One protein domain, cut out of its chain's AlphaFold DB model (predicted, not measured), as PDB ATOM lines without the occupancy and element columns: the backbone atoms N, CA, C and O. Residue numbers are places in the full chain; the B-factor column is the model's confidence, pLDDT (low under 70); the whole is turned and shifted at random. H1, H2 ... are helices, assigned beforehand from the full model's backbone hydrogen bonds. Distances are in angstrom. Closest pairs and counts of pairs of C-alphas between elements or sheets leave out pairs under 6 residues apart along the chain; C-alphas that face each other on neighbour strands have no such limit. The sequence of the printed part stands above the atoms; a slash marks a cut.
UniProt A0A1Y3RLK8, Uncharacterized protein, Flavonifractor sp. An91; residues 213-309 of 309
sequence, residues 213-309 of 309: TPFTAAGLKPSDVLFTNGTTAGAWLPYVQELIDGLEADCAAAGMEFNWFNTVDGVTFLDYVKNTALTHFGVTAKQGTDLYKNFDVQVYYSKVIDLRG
ATOM      1  N   THR A 213     288.094 483.151 518.459       95.94
ATOM      2  CA  THR A 213     287.138 482.089 518.099       95.94
ATOM      3  C   THR A 213     287.086 481.799 516.594       95.94
ATOM      4  O   THR A 213     287.124 480.616 516.241       95.94
ATOM      5  N   PRO A 214     287.091 482.802 515.686       97.06
ATOM      6  CA  PRO A 214     287.149 482.556 514.244       97.06
ATOM      7  C   PRO A 214     288.303 481.632 513.822       97.06
ATOM      8  O   PRO A 214     288.129 480.686 513.052       97.06
ATOM      9  N   PHE A 215     289.496 481.840 514.369       97.56
ATOM     10  CA  PHE A 215     290.682 481.060 514.012       97.56
ATOM     11  C   PHE A 215     290.586 479.629 514.533       97.56
ATOM     12  O   PHE A 215     290.854 478.677 513.797       97.56
ATOM     13  N   THR A 216     290.115 479.462 515.774       96.62
ATOM     14  CA  THR A 216     289.847 478.138 516.352       96.62
ATOM     15  C   THR A 216     288.796 477.370 515.545       96.62
ATOM     16  O   THR A 216     289.018 476.205 515.212       96.62
ATOM     17  N   ALA A 217     287.690 478.016 515.168       97.75
ATOM     18  CA  ALA A 217     286.629 477.408 514.368       97.75
ATOM     19  C   ALA A 217     287.128 476.985 512.975       97.75
ATOM     20  O   ALA A 217     286.854 475.871 512.512       97.75
ATOM     21  N   ALA A 218     287.905 477.850 512.321       97.69
ATOM     22  CA  ALA A 218     288.467 477.583 511.003       97.69
ATOM     23  C   ALA A 218     289.609 476.551 511.025       97.69
ATOM     24  O   ALA A 218     289.901 475.948 509.993       97.69
ATOM     25  N   GLY A 219     290.247 476.327 512.180       96.75
ATOM     26  CA  GLY A 219     291.472 475.530 512.274       96.75
ATOM     27  C   GLY A 219     292.667 476.213 511.602       96.75
ATOM     28  O   GLY A 219     293.515 475.534 511.029       96.75
ATOM     29  N   LEU A 220     292.702 477.547 511.644       97.19
ATOM     30  CA  LEU A 220     293.711 478.395 511.009       97.19
ATOM     31  C   LEU A 220     294.423 479.258 512.055       97.19
ATOM     32  O   LEU A 220     293.931 479.443 513.166       97.19
ATOM     33  N   LYS A 221     295.576 479.812 511.688       95.38
ATOM     34  CA  LYS A 221     296.286 480.861 512.434       95.38
ATOM     35  C   LYS A 221     296.138 482.201 511.716       95.38
ATOM     36  O   LYS A 221     296.098 482.200 510.487       95.38
ATOM     37  N   PRO A 222     296.163 483.349 512.413       96.50
ATOM     38  CA  PRO A 222     296.097 484.660 511.764       96.50
ATOM     39  C   PRO A 222     297.130 484.872 510.650       96.50
ATOM     40  O   PRO A 222     296.835 485.525 509.650       96.50
ATOM     41  N   SER A 223     298.320 484.281 510.784       94.81
ATOM     42  CA  SER A 223     299.407 484.362 509.802       94.81
ATOM     43  C   SER A 223     299.222 483.484 508.560       94.81
ATOM     44  O   SER A 223     299.995 483.610 507.612       94.81
ATOM     45  N   ASP A 224     298.261 482.559 508.555       97.50
ATOM     46  CA  ASP A 224     298.072 481.626 507.447       97.50
ATOM     47  C   ASP A 224     297.644 482.368 506.178       97.50
ATOM     48  O   ASP A 224     296.648 483.089 506.170       97.50
ATOM     49  N   VAL A 225     298.385 482.185 505.085       98.38
ATOM     50  CA  VAL A 225     298.104 482.851 503.806       98.38
ATOM     51  C   VAL A 225     297.023 482.081 503.047       98.38
ATOM     52  O   VAL A 225     297.225 480.941 502.619       98.38
ATOM     53  N   LEU A 226     295.871 482.721 502.844       98.62
ATOM     54  CA  LEU A 226     294.707 482.122 502.188       98.62
ATOM     55  C   LEU A 226     294.683 482.362 500.679       98.62
ATOM     56  O   LEU A 226     294.109 481.560 499.945       98.62
ATOM     57  N   PHE A 227     295.338 483.415 500.190       98.62
ATOM     58  CA  PHE A 227     295.330 483.767 498.769       98.62
ATOM     59  C   PHE A 227     296.715 484.137 498.250       98.62
ATOM     60  O   PHE A 227     297.562 484.645 498.981       98.62
ATOM     61  N   THR A 228     296.940 483.937 496.949       97.69
ATOM     62  CA  THR A 228     298.234 484.204 496.296       97.69
ATOM     63  C   THR A 228     298.659 485.673 496.300       97.69
ATOM     64  O   THR A 228     299.828 485.954 496.050       97.69
ATOM     65  N   ASN A 229     297.751 486.610 496.598       97.06
ATOM     66  CA  ASN A 229     298.082 488.025 496.789       97.06
ATOM     67  C   ASN A 229     298.617 488.348 498.200       97.06
ATOM     68  O   ASN A 229     298.917 489.505 498.471       97.06
ATOM     69  N   GLY A 230     298.714 487.356 499.092       97.81
ATOM     70  CA  GLY A 230     299.195 487.527 500.464       97.81
ATOM     71  C   GLY A 230     298.101 487.763 501.509       97.81
ATOM     72  O   GLY A 230     298.433 487.909 502.680       97.81
ATOM     73  N   THR A 231     296.816 487.771 501.130       98.31
ATOM     74  CA  THR A 231     295.714 487.903 502.103       98.31
ATOM     75  C   THR A 231     295.763 486.751 503.106       98.31
ATOM     76  O   THR A 231     295.693 485.578 502.717       98.31
ATOM     77  N   THR A 232     295.889 487.082 504.389       98.31
ATOM     78  CA  THR A 232     295.974 486.107 505.478       98.31
ATOM     79  C   THR A 232     294.606 485.805 506.082       98.31
ATOM     80  O   THR A 232     293.646 486.558 505.898       98.31
ATOM     81  N   ALA A 233     294.511 484.722 506.850       98.12
ATOM     82  CA  ALA A 233     293.334 484.416 507.651       98.12
ATOM     83  C   ALA A 233     293.029 485.538 508.656       98.12
ATOM     84  O   ALA A 233     291.860 485.816 508.901       98.12
ATOM     85  N   GLY A 234     294.064 486.205 509.188       97.44
ATOM     86  CA  GLY A 234     293.946 487.348 510.098       97.44
ATOM     87  C   GLY A 234     293.172 488.523 509.505       97.44
ATOM     88  O   GLY A 234     292.439 489.189 510.221       97.44
ATOM     89  N   ALA A 235     293.275 488.742 508.194       97.81
ATOM     90  CA  ALA A 235     292.463 489.736 507.495       97.81
ATOM     91  C   ALA A 235     291.103 489.161 507.062       97.81
ATOM     92  O   ALA A 235     290.067 489.803 507.203       97.81
ATOM     93  N   TRP A 236     291.106 487.936 506.534       98.44
ATOM     94  CA  TRP A 236     289.943 487.330 505.892       98.44
ATOM     95  C   TRP A 236     288.828 486.930 506.865       98.44
ATOM     96  O   TRP A 236     287.663 487.240 506.623       98.44
ATOM     97  N   LEU A 237     289.158 486.216 507.947       98.38
ATOM     98  CA  LEU A 237     288.156 485.632 508.842       98.38
ATOM     99  C   LEU A 237     287.361 486.678 509.635       98.38
ATOM    100  O   LEU A 237     286.146 486.506 509.705       98.38
ATOM    101  N   PRO A 238     287.961 487.764 510.169       98.12
ATOM    102  CA  PRO A 238     287.178 488.820 510.804       98.12
ATOM    103  C   PRO A 238     286.138 489.428 509.861       98.12
ATOM    104  O   PRO A 238     284.993 489.606 510.260       98.12
ATOM    105  N   TYR A 239     286.495 489.655 508.591       98.50
ATOM    106  CA  TYR A 239     285.555 490.197 507.607       98.50
ATOM    107  C   TYR A 239     284.451 489.197 507.238       98.50
ATOM    108  O   TYR A 239     283.283 489.558 507.138       98.50
ATOM    109  N   VAL A 240     284.793 487.914 507.072       98.56
ATOM    110  CA  VAL A 240     283.780 486.864 506.873       98.56
ATOM    111  C   VAL A 240     282.832 486.786 508.069       98.56
ATOM    112  O   VAL A 240     281.627 486.662 507.861       98.56
ATOM    113  N   GLN A 241     283.348 486.881 509.297       98.25
ATOM    114  CA  GLN A 241     282.523 486.870 510.502       98.25
ATOM    115  C   GLN A 241     281.613 488.098 510.573       98.25
ATOM    116  O   GLN A 241     280.433 487.939 510.846       98.25
ATOM    117  N   GLU A 242     282.118 489.288 510.247       98.19
ATOM    118  CA  GLU A 242     281.325 490.522 510.202       98.19
ATOM    119  C   GLU A 242     280.141 490.410 509.226       98.19
ATOM    120  O   GLU A 242     279.019 490.791 509.560       98.19
ATOM    121  N   LEU A 243     280.358 489.833 508.037       98.50
ATOM    122  CA  LEU A 243     279.279 489.596 507.071       98.50
ATOM    123  C   LEU A 243     278.215 488.637 507.621       98.50
ATOM    124  O   LEU A 243     277.029 488.831 507.367       98.50
ATOM    125  N   ILE A 244     278.631 487.598 508.347       98.31
ATOM    126  CA  ILE A 244     277.718 486.626 508.958       98.31
ATOM    127  C   ILE A 244     276.933 487.276 510.099       98.31
ATOM    128  O   ILE A 244     275.707 487.197 510.093       98.31
ATOM    129  N   ASP A 245     277.617 487.963 511.015       97.44
ATOM    130  CA  ASP A 245     277.009 488.650 512.161       97.44
ATOM    131  C   ASP A 245     275.976 489.693 511.687       97.44
ATOM    132  O   ASP A 245     274.900 489.831 512.273       97.44
ATOM    133  N   GLY A 246     276.257 490.396 510.581       98.06
ATOM    134  CA  GLY A 246     275.309 491.321 509.955       98.06
ATOM    135  C   GLY A 246     274.038 490.629 509.451       98.06
ATOM    136  O   GLY A 246     272.930 491.080 509.735       98.06
ATOM    137  N   LEU A 247     274.183 489.495 508.760       98.12
ATOM    138  CA  LEU A 247     273.042 488.705 508.287       98.12
ATOM    139  C   LEU A 247     272.231 488.094 509.443       98.12
ATOM    140  O   LEU A 247     271.004 488.027 509.363       98.12
ATOM    141  N   GLU A 248     272.888 487.655 510.521       97.62
ATOM    142  CA  GLU A 248     272.210 487.206 511.744       97.62
ATOM    143  C   GLU A 248     271.389 488.330 512.378       97.62
ATOM    144  O   GLU A 248     270.226 488.118 512.735       97.62
ATOM    145  N   ALA A 249     271.961 489.532 512.478       97.94
ATOM    146  CA  ALA A 249     271.275 490.700 513.012       97.94
ATOM    147  C   ALA A 249     270.052 491.086 512.163       97.94
ATOM    148  O   ALA A 249     268.981 491.351 512.719       97.94
ATOM    149  N   ASP A 250     270.173 491.049 510.834       97.62
ATOM    150  CA  ASP A 250     269.062 491.305 509.912       97.62
ATOM    151  C   ASP A 250     267.951 490.256 510.059       97.62
ATOM    152  O   ASP A 250     266.765 490.597 510.131       97.62
ATOM    153  N   CYS A 251     268.318 488.975 510.174       97.69
ATOM    154  CA  CYS A 251     267.363 487.904 510.443       97.69
ATOM    155  C   CYS A 251     266.630 488.116 511.774       97.69
ATOM    156  O   CYS A 251     265.398 488.053 511.824       97.69
ATOM    157  N   ALA A 252     267.364 488.439 512.841       97.38
ATOM    158  CA  ALA A 252     266.783 488.715 514.149       97.38
ATOM    159  C   ALA A 252     265.820 489.915 514.104       97.38
ATOM    160  O   ALA A 252     264.713 489.837 514.643       97.38
ATOM    161  N   ALA A 253     266.192 490.996 513.412       97.56
ATOM    162  CA  ALA A 253     265.351 492.180 513.243       97.56
ATOM    163  C   ALA A 253     264.066 491.889 512.447       97.56
ATOM    164  O   ALA A 253     263.012 492.461 512.735       97.56
ATOM    165  N   ALA A 254     264.133 490.975 511.478       96.75
ATOM    166  CA  ALA A 254     262.985 490.520 510.697       96.75
ATOM    167  C   ALA A 254     262.165 489.405 511.383       96.75
ATOM    168  O   ALA A 254     261.126 489.004 510.856       96.75
ATOM    169  N   GLY A 255     262.600 488.899 512.544       97.00
ATOM    170  CA  GLY A 255     261.950 487.785 513.242       97.00
ATOM    171  C   GLY A 255     262.041 486.455 512.485       97.00
ATOM    172  O   GLY A 255     261.143 485.621 512.599       97.00
ATOM    173  N   MET A 256     263.095 486.271 511.690       96.06
ATOM    174  CA  MET A 256     263.357 485.062 510.913       96.06
ATOM    175  C   MET A 256     264.585 484.323 511.446       96.06
ATOM    176  O   MET A 256     265.505 484.922 511.997       96.06
ATOM    177  N   GLU A 257     264.603 483.005 511.272       96.00
ATOM    178  CA  GLU A 257     265.767 482.188 511.611       96.00
ATOM    179  C   GLU A 257     266.865 482.358 510.554       96.00
ATOM    180  O   GLU A 257     266.584 482.442 509.348       96.00
ATOM    181  N   PHE A 258     268.124 482.384 511.002       97.06
ATOM    182  CA  PHE A 258     269.260 482.370 510.091       97.06
ATOM    183  C   PHE A 258     269.284 481.057 509.306       97.06
ATOM    184  O   PHE A 258     269.265 479.960 509.862       97.06
ATOM    185  N   ASN A 259     269.350 481.163 507.983       97.12
ATOM    186  CA  ASN A 259     269.465 480.021 507.094       97.12
ATOM    187  C   ASN A 259     270.300 480.424 505.879       97.12
ATOM    188  O   ASN A 259     270.024 481.433 505.236       97.12
ATOM    189  N   TRP A 260     271.294 479.610 505.523       98.06
ATOM    190  CA  TRP A 260     272.171 479.857 504.377       98.06
ATOM    191  C   TRP A 260     271.438 479.987 503.032       98.06
ATOM    192  O   TRP A 260     271.987 480.577 502.101       98.06
ATOM    193  N   PHE A 261     270.212 479.458 502.932       97.44
ATOM    194  CA  PHE A 261     269.344 479.576 501.756       97.44
ATOM    195  C   PHE A 261     268.487 480.849 501.732       97.44
ATOM    196  O   PHE A 261     267.858 481.121 500.707       97.44
ATOM    197  N   ASN A 262     268.454 481.633 502.816       97.75
ATOM    198  CA  ASN A 262     267.873 482.974 502.787       97.75
ATOM    199  C   ASN A 262     268.637 483.838 501.778       97.75
ATOM    200  O   ASN A 262     269.783 483.538 501.437       97.75
ATOM    201  N   THR A 263     268.004 484.899 501.280       97.19
ATOM    202  CA  THR A 263     268.575 485.709 500.200       97.19
ATOM    203  C   THR A 263     268.654 487.185 500.541       97.19
ATOM    204  O   THR A 263     267.702 487.736 501.088       97.19
ATOM    205  N   VAL A 264     269.730 487.832 500.102       93.38
ATOM    206  CA  VAL A 264     269.890 489.291 500.049       93.38
ATOM    207  C   VAL A 264     270.142 489.672 498.592       93.38
ATOM    208  O   VAL A 264     270.922 489.012 497.912       93.38
ATOM    209  N   ASP A 265     269.399 490.643 498.060       92.00
ATOM    210  CA  ASP A 265     269.485 491.079 496.653       92.00
ATOM    211  C   ASP A 265     269.440 489.943 495.606       92.00
ATOM    212  O   ASP A 265     270.067 489.995 494.548       92.00
ATOM    213  N   GLY A 266     268.669 488.890 495.895       94.38
ATOM    214  CA  GLY A 266     268.483 487.748 494.996       94.38
ATOM    215  C   GLY A 266     269.626 486.726 494.982       94.38
ATOM    216  O   GLY A 266     269.558 485.778 494.199       94.38
ATOM    217  N   VAL A 267     270.641 486.866 495.841       97.38
ATOM    218  CA  VAL A 267     271.689 485.853 496.064       97.38
ATOM    219  C   VAL A 267     271.521 485.192 497.427       97.38
ATOM    220  O   VAL A 267     271.048 485.829 498.366       97.38
ATOM    221  N   THR A 268     271.888 483.913 497.549       98.50
ATOM    222  CA  THR A 268     271.844 483.213 498.845       98.50
ATOM    223  C   THR A 268     272.810 483.862 499.835       98.50
ATOM    224  O   THR A 268     273.829 484.413 499.426       98.50
ATOM    225  N   PHE A 269     272.543 483.770 501.136       98.56
ATOM    226  CA  PHE A 269     273.455 484.252 502.178       98.56
ATOM    227  C   PHE A 269     274.842 483.616 502.046       98.56
ATOM    228  O   PHE A 269     275.857 484.293 502.196       98.56
ATOM    229  N   LEU A 270     274.894 482.329 501.689       98.50
ATOM    230  CA  LEU A 270     276.149 481.619 501.455       98.50
ATOM    231  C   LEU A 270     276.965 482.256 500.324       98.50
ATOM    232  O   LEU A 270     278.163 482.510 500.480       98.50
ATOM    233  N   ASP A 271     276.319 482.511 499.187       98.31
ATOM    234  CA  ASP A 271     276.964 483.132 498.033       98.31
ATOM    235  C   ASP A 271     277.292 484.600 498.302       98.31
ATOM    236  O   ASP A 271     278.349 485.070 497.886       98.31
ATOM    237  N   TYR A 272     276.430 485.315 499.027       98.56
ATOM    238  CA  TYR A 272     276.666 486.690 499.447       98.56
ATOM    239  C   TYR A 272     277.949 486.797 500.269       98.56
ATOM    240  O   TYR A 272     278.840 487.554 499.888       98.56
ATOM    241  N   VAL A 273     278.095 486.000 501.334       98.50
ATOM    242  CA  VAL A 273     279.290 486.030 502.192       98.50
ATOM    243  C   VAL A 273     280.544 485.701 501.379       98.50
ATOM    244  O   VAL A 273     281.517 486.455 501.404       98.50
ATOM    245  N   LYS A 274     280.516 484.614 500.594       97.94
ATOM    246  CA  LYS A 274     281.671 484.185 499.787       97.94
ATOM    247  C   LYS A 274     282.076 485.232 498.748       97.94
ATOM    248  O   LYS A 274     283.251 485.583 498.655       97.94
ATOM    249  N   ASN A 275     281.125 485.727 497.958       97.81
ATOM    250  CA  ASN A 275     281.415 486.637 496.850       97.81
ATOM    251  C   ASN A 275     281.798 488.035 497.339       97.81
ATOM    252  O   ASN A 275     282.681 488.665 496.752       97.81
ATOM    253  N   THR A 276     281.174 488.505 498.420       98.44
ATOM    254  CA  THR A 276     281.485 489.806 499.022       98.44
ATOM    255  C   THR A 276     282.881 489.796 499.632       98.44
ATOM    256  O   THR A 276     283.666 490.693 499.337       98.44
ATOM    257  N   ALA A 277     283.251 488.742 500.370       98.38
ATOM    258  CA  ALA A 277     284.607 488.583 500.896       98.38
ATOM    259  C   ALA A 277     285.663 488.537 499.780       98.38
ATOM    260  O   ALA A 277     286.637 489.288 499.812       98.38
ATOM    261  N   LEU A 278     285.448 487.730 498.735       98.56
ATOM    262  CA  LEU A 278     286.367 487.665 497.592       98.56
ATOM    263  C   LEU A 278     286.549 489.038 496.921       98.56
ATOM    264  O   LEU A 278     287.673 489.450 496.628       98.56
ATOM    265  N   THR A 279     285.441 489.756 496.724       98.38
ATOM    266  CA  THR A 279     285.429 491.086 496.104       98.38
ATOM    267  C   THR A 279     286.154 492.118 496.965       98.38
ATOM    268  O   THR A 279     286.965 492.873 496.432       98.38
ATOM    269  N   HIS A 280     285.920 492.119 498.282       98.44
ATOM    270  CA  HIS A 280     286.567 493.023 499.236       98.44
ATOM    271  C   HIS A 280     288.096 492.938 499.158       98.44
ATOM    272  O   HIS A 280     288.775 493.959 499.080       98.44
ATOM    273  N   PHE A 281     288.638 491.719 499.100       98.12
ATOM    274  CA  PHE A 281     290.085 491.491 499.034       98.12
ATOM    275  C   PHE A 281     290.656 491.492 497.607       98.12
ATOM    276  O   PHE A 281     291.853 491.258 497.423       98.12
ATOM    277  N   GLY A 282     289.832 491.751 496.584       98.00
ATOM    278  CA  GLY A 282     290.269 491.790 495.186       98.00
ATOM    279  C   GLY A 282     290.817 490.450 494.675       98.00
ATOM    280  O   GLY A 282     291.735 490.429 493.852       98.00
ATOM    281  N   VAL A 283     290.283 489.333 495.176       98.06
ATOM    282  CA  VAL A 283     290.721 487.967 494.849       98.06
ATOM    283  C   VAL A 283     289.586 487.143 494.253       98.06
ATOM    284  O   VAL A 283     288.406 487.443 494.380       98.06
ATOM    285  N   THR A 284     289.948 486.050 493.594       97.94
ATOM    286  CA  THR A 284     289.019 485.040 493.084       97.94
ATOM    287  C   THR A 284     289.270 483.709 493.779       97.94
ATOM    288  O   THR A 284     290.389 483.419 494.200       97.94
ATOM    289  N   ALA A 285     288.264 482.830 493.817       96.62
ATOM    290  CA  ALA A 285     288.420 481.493 494.398       96.62
ATOM    291  C   ALA A 285     289.579 480.684 493.770       96.62
ATOM    292  O   ALA A 285     290.203 479.866 494.440       96.62
ATOM    293  N   LYS A 286     289.918 480.940 492.497       97.06
ATOM    294  CA  LYS A 286     291.048 480.292 491.803       97.06
ATOM    295  C   LYS A 286     292.417 480.708 492.347       97.06
ATOM    296  O   LYS A 286     293.381 479.974 492.161       97.06
ATOM    297  N   GLN A 287     292.504 481.873 492.984       98.06
ATOM    298  CA  GLN A 287     293.716 482.390 493.624       98.06
ATOM    299  C   GLN A 287     293.867 481.905 495.073       98.06
ATOM    300  O   GLN A 287     294.837 482.272 495.731       98.06
ATOM    301  N   GLY A 288     292.930 481.098 495.578       97.81
ATOM    302  CA  GLY A 288     293.032 480.504 496.905       97.81
ATOM    303  C   GLY A 288     294.183 479.504 497.009       97.81
ATOM    304  O   GLY A 288     294.415 478.699 496.099       97.81
ATOM    305  N   THR A 289     294.890 479.534 498.135       98.56
ATOM    306  CA  THR A 289     295.824 478.478 498.539       98.56
ATOM    307  C   THR A 289     295.049 477.220 498.934       98.56
ATOM    308  O   THR A 289     293.817 477.206 498.965       98.56
ATOM    309  N   ASP A 290     295.753 476.135 499.248       98.19
ATOM    310  CA  ASP A 290     295.088 474.906 499.694       98.19
ATOM    311  C   ASP A 290     294.368 475.095 501.036       98.19
ATOM    312  O   ASP A 290     293.330 474.475 501.259       98.19
ATOM    313  N   LEU A 291     294.836 476.023 501.879       98.00
ATOM    314  CA  LEU A 291     294.143 476.410 503.109       98.00
ATOM    315  C   LEU A 291     292.766 477.010 502.804       98.00
ATOM    316  O   LEU A 291     291.775 476.570 503.377       98.00
ATOM    317  N   TYR A 292     292.676 477.942 501.847       98.25
ATOM    318  CA  TYR A 292     291.384 478.499 501.434       98.25
ATOM    319  C   TYR A 292     290.488 477.464 500.751       98.25
ATOM    320  O   TYR A 292     289.295 477.407 501.022       98.25
ATOM    321  N   LYS A 293     291.036 476.616 499.871       97.38
ATOM    322  CA  LYS A 293     290.235 475.586 499.182       97.38
ATOM    323  C   LYS A 293     289.618 474.573 500.149       97.38
ATOM    324  O   LYS A 293     288.566 474.022 499.842       97.38
ATOM    325  N   ASN A 294     290.271 474.337 501.285       97.25
ATOM    326  CA  ASN A 294     289.785 473.456 502.343       97.25
ATOM    327  C   ASN A 294     288.891 474.180 503.366       97.25
ATOM    328  O   ASN A 294     288.331 473.527 504.247       97.25
ATOM    329  N   PHE A 295     288.752 475.506 503.270       97.69
ATOM    330  CA  PHE A 295     287.891 476.291 504.144       97.69
ATOM    331  C   PHE A 295     286.432 476.221 503.677       97.69
ATOM    332  O   PHE A 295     286.081 476.679 502.588       97.69
ATOM    333  N   ASP A 296     285.564 475.683 504.534       97.75
ATOM    334  CA  ASP A 296     284.116 475.667 504.337       97.75
ATOM    335  C   ASP A 296     283.446 476.632 505.321       97.75
ATOM    336  O   ASP A 296     283.489 476.432 506.535       97.75
ATOM    337  N   VAL A 297     282.816 477.684 504.790       97.50
ATOM    338  CA  VAL A 297     282.193 478.747 505.594       97.50
ATOM    339  C   VAL A 297     281.006 478.259 506.434       97.50
ATOM    340  O   VAL A 297     280.770 478.794 507.513       97.50
ATOM    341  N   GLN A 298     280.275 477.232 505.991       98.00
ATOM    342  CA  GLN A 298     279.135 476.705 506.743       98.00
ATOM    343  C   GLN A 298     279.622 475.871 507.929       98.00
ATOM    344  O   GLN A 298     279.112 476.019 509.038       98.00
ATOM    345  N   VAL A 299     280.644 475.032 507.712       97.88
ATOM    346  CA  VAL A 299     281.303 474.272 508.788       97.88
ATOM    347  C   VAL A 299     281.972 475.216 509.783       97.88
ATOM    348  O   VAL A 299     281.860 475.018 510.991       97.88
ATOM    349  N   TYR A 300     282.655 476.243 509.280       98.25
ATOM    350  CA  TYR A 300     283.237 477.312 510.086       98.25
ATOM    351  C   TYR A 300     282.188 477.961 510.994       98.25
ATOM    352  O   TYR A 300     282.359 477.963 512.208       98.25
ATOM    353  N   TYR A 301     281.081 478.436 510.424       98.00
ATOM    354  CA  TYR A 301     280.026 479.109 511.177       98.00
ATOM    355  C   TYR A 301     279.387 478.209 512.233       98.00
ATOM    356  O   TYR A 301     279.240 478.625 513.379       98.00
ATOM    357  N   SER A 302     279.095 476.950 511.888       97.50
ATOM    358  CA  SER A 302     278.584 475.974 512.857       97.50
ATOM    359  C   SER A 302     279.509 475.845 514.071       97.50
ATOM    360  O   SER A 302     279.036 475.834 515.200       97.50
ATOM    361  N   LYS A 303     280.829 475.794 513.854       98.00
ATOM    362  CA  LYS A 303     281.808 475.726 514.947       98.00
ATOM    363  C   LYS A 303     281.922 477.030 515.733       98.00
ATOM    364  O   LYS A 303     282.196 476.976 516.925       98.00
ATOM    365  N   VAL A 304     281.762 478.188 515.087       96.81
ATOM    366  CA  VAL A 304     281.742 479.482 515.788       96.81
ATOM    367  C   VAL A 304     280.576 479.526 516.769       96.81
ATOM    368  O   VAL A 304     280.795 479.891 517.920       96.81
ATOM    369  N   ILE A 305     279.377 479.108 516.344       95.56
ATOM    370  CA  ILE A 305     278.212 478.998 517.233       95.56
ATOM    371  C   ILE A 305     278.541 478.077 518.412       95.56
ATOM    372  O   ILE A 305     278.454 478.503 519.558       95.56
ATOM    373  N   ASP A 306     279.018 476.857 518.138       96.25
ATOM    374  CA  ASP A 306     279.339 475.880 519.188       96.25
ATOM    375  C   ASP A 306     280.368 476.404 520.210       96.25
ATOM    376  O   ASP A 306     280.297 476.077 521.394       96.25
ATOM    377  N   LEU A 307     281.346 477.201 519.764       94.06
ATOM    378  CA  LEU A 307     282.384 477.778 520.625       94.06
ATOM    379  C   LEU A 307     281.899 478.988 521.433       94.06
ATOM    380  O   LEU A 307     282.432 479.236 522.515       94.06
ATOM    381  N   ARG A 308     280.924 479.744 520.916       91.19
ATOM    382  CA  ARG A 308     280.355 480.917 521.598       91.19
ATOM    383  C   ARG A 308     279.289 480.544 522.635       91.19
ATOM    384  O   ARG A 308     279.094 481.321 523.567       91.19
ATOM    385  N   GLY A 309     278.697 479.351 522.530       83.81
ATOM    386  CA  GLY A 309     277.688 478.828 523.463       83.81
ATOM    387  C   GLY A 309     276.289 479.325 523.142       83.81
ATOM    388  O   GLY A 309     275.593 479.727 524.102       83.81
TER     389      GLY A 309
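What this domain is: This is residues 213 to 309 of the 309 residues of an uncharacterized protein of Flavonifractor sp. An91 (UniProt A0A1Y3RLK8). One long helix, H2, makes the longest axis; H3 folds back slantwise across it, while H1 packs on its first half with H5 beside H1. Long loops leave both ends of H2. The 97 printed residues hold five named helices, H1 to H5, and no named strand: all helix, compact, radius of gyration of the C-alphas 13.3 A, spans 40 by 31 by 17 A.

Where its parts are: H2, residues 233 to 254, runs 31.1 A from C-alpha 233 at (293.334, 484.416, 507.651). H3 is residues 269 to 280, H1 213 to 218, H4 290 to 293. H5, residues 297 to 308, ends at (280.355, 480.917, 521.598).

How they stand to each other: H2 and H3, a helical hairpin, touch at Leu 243 and Val 273, C-alphas 6.0 A apart. H1 touches H5, closest C-alphas Ala 217 and Lys 303, 5.1 A. H4 touches no helix. Every O i to N i+4 pair is within hydrogen-bond range in H1, H3 and H5, and 16 of 18 in H2; H4 is too short for one.

The domain as a whole: The printed part has no cut. Links H1 to H2 and H2 to H3 are long. No printed residue is under 70 in pLDDT.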